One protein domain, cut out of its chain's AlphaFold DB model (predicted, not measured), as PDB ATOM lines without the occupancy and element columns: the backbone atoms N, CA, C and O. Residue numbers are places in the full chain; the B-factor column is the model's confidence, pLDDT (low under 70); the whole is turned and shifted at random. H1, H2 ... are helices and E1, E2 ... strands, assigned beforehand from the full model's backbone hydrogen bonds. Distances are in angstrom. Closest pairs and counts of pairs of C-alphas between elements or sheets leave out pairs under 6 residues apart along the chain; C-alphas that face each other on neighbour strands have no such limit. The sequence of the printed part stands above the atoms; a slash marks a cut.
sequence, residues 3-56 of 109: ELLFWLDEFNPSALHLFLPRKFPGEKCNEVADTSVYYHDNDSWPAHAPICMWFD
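What this domain is: This is residues 3 to 56 of the 109 residues of an uncharacterized protein of Clostridiaceae bacterium OF09-1 (UniProt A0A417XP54). With little regular structure, the model is a flat, open shape: a short helix, H1, at one end, a two-stranded antiparallel hairpin, E1 and E2, next to it, and a long looping stretch, residues 20 to 51, reaching to the other end. The printed part has 54 residues, 17 of them in named elements, in the order H1, E1, E2; the class is mixed. It is only just loose, close to extended, with a radius of gyration of the C-alphas of 14.6 A and spans of 42 by 27 by 11 A.

Where its parts are: H1, residues 3 to 11, begins at C-alpha 3 (168.271, 149.285, 217.009) and measures 12.1 A. E1, residues 16 to 19, and E2, residues 52 to 55, measure 10.4 A each; E2 ends at C-alpha 55 (172.353, 134.296, 211.434).

How they stand to each other: In H1 every O i to N i+4 pair is within hydrogen-bond range. The closest C-alphas of H1 and E1, Asp 9 and Leu 16, are 6.0 A apart. H1 and E2 are apart. E1 and E2, a hairpin, run at 156 degrees; N 17 and O 54 are within hydrogen-bond range at 2.9 A. Residues 22 to 23 pair with 38 to 39, parallel.

The domain as a whole: The C-alphas farthest apart, Phe 11 and Lys 28, are 41.7 A apart. The printed part has no cut. The link E1 to E2 is long, 32 residues, and its residues 42 to 48 stand free. pLDDT is under 70 at residues 26 to 35 and 43 to 44.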
ATOM      1  N   GLU A   3     168.661 149.792 215.687       89.94
ATOM      2  CA  GLU A   3     168.271 149.285 217.009       89.94
ATOM      3  C   GLU A   3     167.765 147.839 216.996       89.94
ATOM      4  O   GLU A   3     168.037 147.104 217.933       89.94
ATOM      5  N   LEU A   4     167.081 147.394 215.934       88.75
ATOM      6  CA  LEU A   4     166.593 146.011 215.847       88.75
ATOM      7  C   LEU A   4     167.736 144.989 215.791       88.75
ATOM      8  O   LEU A   4     167.606 143.909 216.358       88.75
ATOM      9  N   LEU A   5     168.848 145.331 215.132       88.06
ATOM     10  CA  LEU A   5     170.027 144.466 215.088       88.06
ATOM     11  C   LEU A   5     170.729 144.434 216.448       88.06
ATOM     12  O   LEU A   5     171.128 143.363 216.887       88.06
ATOM     13  N   PHE A   6     170.816 145.578 217.136       90.00
ATOM     14  CA  PHE A   6     171.369 145.636 218.492       90.00
ATOM     15  C   PHE A   6     170.532 144.840 219.488       90.00
ATOM     16  O   PHE A   6     171.084 144.104 220.292       90.00
ATOM     17  N   TRP A   7     169.204 144.927 219.406       91.44
ATOM     18  CA  TRP A   7     168.339 144.111 220.251       91.44
ATOM     19  C   TRP A   7     168.471 142.620 219.943       91.44
ATOM     20  O   TRP A   7     168.471 141.820 220.872       91.44
ATOM     21  N   LEU A   8     168.606 142.232 218.671       88.25
ATOM     22  CA  LEU A   8     168.829 140.831 218.315       88.25
ATOM     23  C   LEU A   8     170.133 140.288 218.920       88.25
ATOM     24  O   LEU A   8     170.116 139.188 219.466       88.25
ATOM     25  N   ASP A   9     171.217 141.060 218.847       91.00
ATOM     26  CA  ASP A   9     172.508 140.717 219.452       91.00
ATOM     27  C   ASP A   9     172.422 140.662 220.987       91.00
ATOM     28  O   ASP A   9     172.841 139.688 221.596       91.00
ATOM     29  N   GLU A  10     171.776 141.636 221.632       92.81
ATOM     30  CA  GLU A  10     171.644 141.664 223.097       92.81
ATOM     31  C   GLU A  10     170.796 140.494 223.632       92.81
ATOM     32  O   GLU A  10     171.151 139.855 224.623       92.81
ATOM     33  N   PHE A  11     169.670 140.179 222.978       91.56
ATOM     34  CA  PHE A  11     168.796 139.079 223.404       91.56
ATOM     35  C   PHE A  11     169.338 137.699 223.022       91.56
ATOM     36  O   PHE A  11     169.000 136.710 223.679       91.56
ATOM     37  N   ASN A  12     170.141 137.610 221.961       88.75
ATOM     38  CA  ASN A  12     170.777 136.375 221.522       88.75
ATOM     39  C   ASN A  12     172.170 136.665 220.921       88.75
ATOM     40  O   ASN A  12     172.304 136.726 219.696       88.75
ATOM     41  N   PRO A  13     173.218 136.766 221.765       86.38
ATOM     42  CA  PRO A  13     174.570 137.186 221.354       86.38
ATOM     43  C   PRO A  13     175.285 136.264 220.363       86.38
ATOM     44  O   PRO A  13     176.402 136.542 219.936       86.38
ATOM     45  N   SER A  14     174.697 135.116 220.033       87.19
ATOM     46  CA  SER A  14     175.216 134.195 219.017       87.19
ATOM     47  C   SER A  14     174.307 134.096 217.797       87.19
ATOM     48  O   SER A  14     174.655 133.412 216.854       87.19
ATOM     49  N   ALA A  15     173.159 134.779 217.759       88.31
ATOM     50  CA  ALA A  15     172.274 134.727 216.598       88.31
ATOM     51  C   ALA A  15     172.759 135.569 215.422       88.31
ATOM     52  O   ALA A  15     172.276 135.350 214.316       88.31
ATOM     53  N   LEU A  16     173.636 136.548 215.637       90.62
ATOM     54  CA  LEU A  16     174.080 137.496 214.623       90.62
ATOM     55  C   LEU A  16     175.602 137.462 214.509       90.62
ATOM     56  O   LEU A  16     176.319 137.714 215.470       90.62
ATOM     57  N   HIS A  17     176.104 137.219 213.303       90.31
ATOM     58  CA  HIS A  17     177.534 137.191 213.035       90.31
ATOM     59  C   HIS A  17     177.878 138.095 211.857       90.31
ATOM     60  O   HIS A  17     177.273 138.009 210.786       90.31
ATOM     61  N   LEU A  18     178.893 138.940 212.047       91.19
ATOM     62  CA  LEU A  18     179.391 139.875 211.044       91.19
ATOM     63  C   LEU A  18     180.829 139.525 210.674       91.19
ATOM     64  O   LEU A  18     181.657 139.267 211.547       91.19
ATOM     65  N   PHE A  19     181.145 139.552 209.383       88.75
ATOM     66  CA  PHE A  19     182.513 139.381 208.909       88.75
ATOM     67  C   PHE A  19     182.759 140.175 207.621       88.75
ATOM     68  O   PHE A  19     181.835 140.500 206.869       88.75
ATOM     69  N   LEU A  20     184.026 140.495 207.365       87.12
ATOM     70  CA  LEU A  20     184.449 141.172 206.143       87.12
ATOM     71  C   LEU A  20     184.821 140.124 205.084       87.12
ATOM     72  O   LEU A  20     185.784 139.381 205.299       87.12
ATOM     73  N   PRO A  21     184.085 140.031 203.960       86.56
ATOM     74  CA  PRO A  21     184.464 139.157 202.863       86.56
ATOM     75  C   PRO A  21     185.707 139.705 202.155       86.56
ATOM     76  O   PRO A  21     186.005 140.902 202.196       86.56
ATOM     77  N   ARG A  22     186.433 138.829 201.464       82.50
ATOM     78  CA  ARG A  22     187.602 139.219 200.668       82.50
ATOM     79  C   ARG A  22     187.216 139.438 199.211       82.50
ATOM     80  O   ARG A  22     186.334 138.770 198.674       82.50
ATOM     81  N   LYS A  23     187.910 140.362 198.548       81.12
ATOM     82  CA  LYS A  23     187.835 140.470 197.089       81.12
ATOM     83  C   LYS A  23     188.395 139.202 196.467       81.12
ATOM     84  O   LYS A  23     189.422 138.694 196.922       81.12
ATOM     85  N   PHE A  24     187.716 138.693 195.447       76.38
ATOM     86  CA  PHE A  24     188.189 137.526 194.724       76.38
ATOM     87  C   PHE A  24     189.560 137.825 194.076       76.38
ATOM     88  O   PHE A  24     189.667 138.813 193.350       76.38
ATOM     89  N   PRO A  25     190.615 137.018 194.317       70.56
ATOM     90  CA  PRO A  25     191.985 137.342 193.899       70.56
ATOM     91  C   PRO A  25     192.249 137.197 192.387       70.56
ATOM     92  O   PRO A  25     193.379 137.365 191.944       70.56
ATOM     93  N   GLY A  26     191.230 136.891 191.577       65.00
ATOM     94  CA  GLY A  26     191.362 136.686 190.128       65.00
ATOM     95  C   GLY A  26     191.908 135.308 189.721       65.00
ATOM     96  O   GLY A  26     191.952 135.010 188.530       65.00
ATOM     97  N   GLU A  27     192.286 134.455 190.678       61.34
ATOM     98  CA  GLU A  27     192.705 133.066 190.438       61.34
ATOM     99  C   GLU A  27     191.511 132.148 190.142       61.34
ATOM    100  O   GLU A  27     190.363 132.462 190.452       61.34
ATOM    101  N   LYS A  28     191.751 131.006 189.487       54.81
ATOM    102  CA  LYS A  28     190.675 130.110 189.044       54.81
ATOM    103  C   LYS A  28     189.823 129.648 190.232       54.81
ATOM    104  O   LYS A  28     190.335 129.297 191.292       54.81
ATOM    105  N   CYS A  29     188.505 129.611 190.020       47.03
ATOM    106  CA  CYS A  29     187.553 129.014 190.953       47.03
ATOM    107  C   CYS A  29     188.059 127.604 191.329       47.03
ATOM    108  O   CYS A  29     188.255 126.791 190.422       47.03
ATOM    109  N   ASN A  30     188.292 127.361 192.631       52.81
ATOM    110  CA  ASN A  30     188.788 126.126 193.282       52.81
ATOM    111  C   ASN A  30     190.280 126.037 193.702       52.81
ATOM    112  O   ASN A  30     190.657 124.999 194.239       52.81
ATOM    113  N   GLU A  31     191.121 127.069 193.544       54.41
ATOM    114  CA  GLU A  31     192.511 127.050 194.083       54.41
ATOM    115  C   GLU A  31     192.660 127.688 195.477       54.41
ATOM    116  O   GLU A  31     193.718 127.623 196.104       54.41
ATOM    117  N   VAL A  32     191.586 128.267 196.009       56.00
ATOM    118  CA  VAL A  32     191.621 128.954 197.298       56.00
ATOM    119  C   VAL A  32     191.385 127.956 198.435       56.00
ATOM    120  O   VAL A  32     190.262 127.528 198.675       56.00
ATOM    121  N   ALA A  33     192.453 127.590 199.146       59.00
ATOM    122  CA  ALA A  33     192.433 126.635 200.264       59.00
ATOM    123  C   ALA A  33     191.925 127.216 201.608       59.00
ATOM    124  O   ALA A  33     192.048 126.571 202.649       59.00
ATOM    125  N   ASP A  34     191.402 128.443 201.605       68.00
ATOM    126  CA  ASP A  34     190.936 129.181 202.787       68.00
ATOM    127  C   ASP A  34     189.401 129.063 202.917       68.00
ATOM    128  O   ASP A  34     188.683 129.024 201.921       68.00
ATOM    129  N   THR A  35     188.884 129.028 204.149       66.38
ATOM    130  CA  THR A  35     187.448 129.052 204.488       66.38
ATOM    131  C   THR A  35     186.796 130.440 204.345       66.38
ATOM    132  O   THR A  35     185.661 130.645 204.773       66.38
ATOM    133  N   SER A  36     187.518 131.421 203.806       77.69
ATOM    134  CA  SER A  36     187.057 132.791 203.595       77.69
ATOM    135  C   SER A  36     185.949 132.875 202.544       77.69
ATOM    136  O   SER A  36     185.953 132.176 201.533       77.69
ATOM    137  N   VAL A  37     185.017 133.802 202.751       79.69
ATOM    138  CA  VAL A  37     183.984 134.134 201.764       79.69
ATOM    139  C   VAL A  37     184.505 135.226 200.836       79.69
ATOM    140  O   VAL A  37     185.034 136.247 201.291       79.69
ATOM    141  N   TYR A  38     184.323 135.015 199.534       81.62
ATOM    142  CA  TYR A  38     184.772 135.927 198.489       81.62
ATOM    143  C   TYR A  38     183.602 136.561 197.746       81.62
ATOM    144  O   TYR A  38     182.541 135.954 197.605       81.62
ATOM    145  N   TYR A  39     183.813 137.771 197.231       78.50
ATOM    146  CA  TYR A  39     182.868 138.443 196.342       78.50
ATOM    147  C   TYR A  39     183.568 138.960 195.078       78.50
ATOM    148  O   TYR A  39     184.768 139.252 195.094       78.50
ATOM    149  N   HIS A  40     182.805 139.085 193.991       76.50
ATOM    150  CA  HIS A  40     183.261 139.692 192.740       76.50
ATOM    151  C   HIS A  40     182.873 141.172 192.711       76.50
ATOM    152  O   HIS A  40     181.690 141.502 192.788       76.50
ATOM    153  N   ASP A  41     183.853 142.063 192.578       72.44
ATOM    154  CA  ASP A  41     183.639 143.494 192.364       72.44
ATOM    155  C   ASP A  41     183.483 143.793 190.867       72.44
ATOM    156  O   ASP A  41     184.387 144.286 190.203       72.44
ATOM    157  N   ASN A  42     182.317 143.447 190.318       71.69
ATOM    158  CA  ASN A  42     181.925 143.866 188.969       71.69
ATOM    159  C   ASN A  42     181.236 145.246 188.987       71.69
ATOM    160  O   ASN A  42     180.954 145.800 190.049       71.69
ATOM    161  N   ASP A  43     180.907 145.779 187.808       67.81
ATOM    162  CA  ASP A  43     180.297 147.110 187.647       67.81
ATOM    163  C   ASP A  43     178.943 147.290 188.370       67.81
ATOM    164  O   ASP A  43     178.472 148.411 188.535       67.81
ATOM    165  N   SER A  44     178.297 146.202 188.809       69.69
ATOM    166  CA  SER A  44     177.030 146.238 189.559       69.69
ATOM    167  C   SER A  44     177.219 146.246 191.085       69.69
ATOM    168  O   SER A  44     176.234 146.176 191.822       69.69
ATOM    169  N   TRP A  45     178.463 146.301 191.576       74.81
ATOM    170  CA  TRP A  45     178.787 146.211 193.000       74.81
ATOM    171  C   TRP A  45     178.916 147.592 193.680       74.81
ATOM    172  O   TRP A  45     179.279 148.572 193.028       74.81
ATOM    173  N   PRO A  46     178.650 147.715 194.997       71.88
ATOM    174  CA  PRO A  46     178.845 148.970 195.724       71.88
ATOM    175  C   PRO A  46     180.299 149.468 195.708       71.88
ATOM    176  O   PRO A  46     181.242 148.678 195.726       71.88
ATOM    177  N   ALA A  47     180.483 150.794 195.778       75.12
ATOM    178  CA  ALA A  47     181.805 151.442 195.783       75.12
ATOM    179  C   ALA A  47     182.684 151.081 197.002       75.12
ATOM    180  O   ALA A  47     183.905 151.232 196.958       75.12
ATOM    181  N   HIS A  48     182.075 150.604 198.089       80.62
ATOM    182  CA  HIS A  48     182.764 150.143 199.293       80.62
ATOM    183  C   HIS A  48     182.606 148.632 199.456       80.62
ATOM    184  O   HIS A  48     181.583 148.064 199.069       80.62
ATOM    185  N   ALA A  49     183.612 147.989 200.059       78.44
ATOM    186  CA  ALA A  49     183.538 146.567 200.369       78.44
ATOM    187  C   ALA A  49     182.306 146.289 201.252       78.44
ATOM    188  O   ALA A  49     182.103 146.995 202.245       78.44
ATOM    189  N   PRO A  50     181.468 145.302 200.893       84.94
ATOM    190  CA  PRO A  50     180.293 144.973 201.680       84.94
ATOM    191  C   PRO A  50     180.700 144.342 203.015       84.94
ATOM    192  O   PRO A  50     181.800 143.811 203.162       84.94
ATOM    193  N   ILE A  51     179.778 144.354 203.975       88.69
ATOM    194  CA  ILE A  51     179.856 143.527 205.180       88.69
ATOM    195  C   ILE A  51     178.950 142.323 204.949       88.69
ATOM    196  O   ILE A  51     177.807 142.485 204.516       88.69
ATOM    197  N   CYS A  52     179.448 141.126 205.238       88.12
ATOM    198  CA  CYS A  52     178.611 139.940 205.258       88.12
ATOM    199  C   CYS A  52     178.030 139.739 206.653       88.12
ATOM    200  O   CYS A  52     178.698 139.942 207.668       88.12
ATOM    201  N   MET A  53     176.773 139.315 206.670       90.00
ATOM    202  CA  MET A  53     176.007 139.019 207.867       90.00
ATOM    203  C   MET A  53     175.380 137.643 207.696       90.00
ATOM    204  O   MET A  53     174.799 137.361 206.646       90.00
ATOM    205  N   TRP A  54     175.488 136.799 208.714       87.44
ATOM    206  CA  TRP A  54     174.762 135.537 208.771       87.44
ATOM    207  C   TRP A  54     174.148 135.348 210.152       87.44
ATOM    208  O   TRP A  54     174.588 135.968 211.123       87.44
ATOM    209  N   PHE A  55     173.102 134.525 210.210       89.19
ATOM    210  CA  PHE A  55     172.353 134.296 211.434       89.19
ATOM    211  C   PHE A  55     172.450 132.840 211.872       89.19
ATOM    212  O   PHE A  55     172.072 131.950 211.105       89.19
ATOM    213  N   ASP A  56     172.878 132.604 213.112       86.62
ATOM    214  CA  ASP A  56     172.776 131.294 213.764       86.62
ATOM    215  C   ASP A  56     171.467 131.202 214.554       86.62
ATOM    216  O   ASP A  56     171.409 131.128 215.782       86.62
TER     217      ASP A  56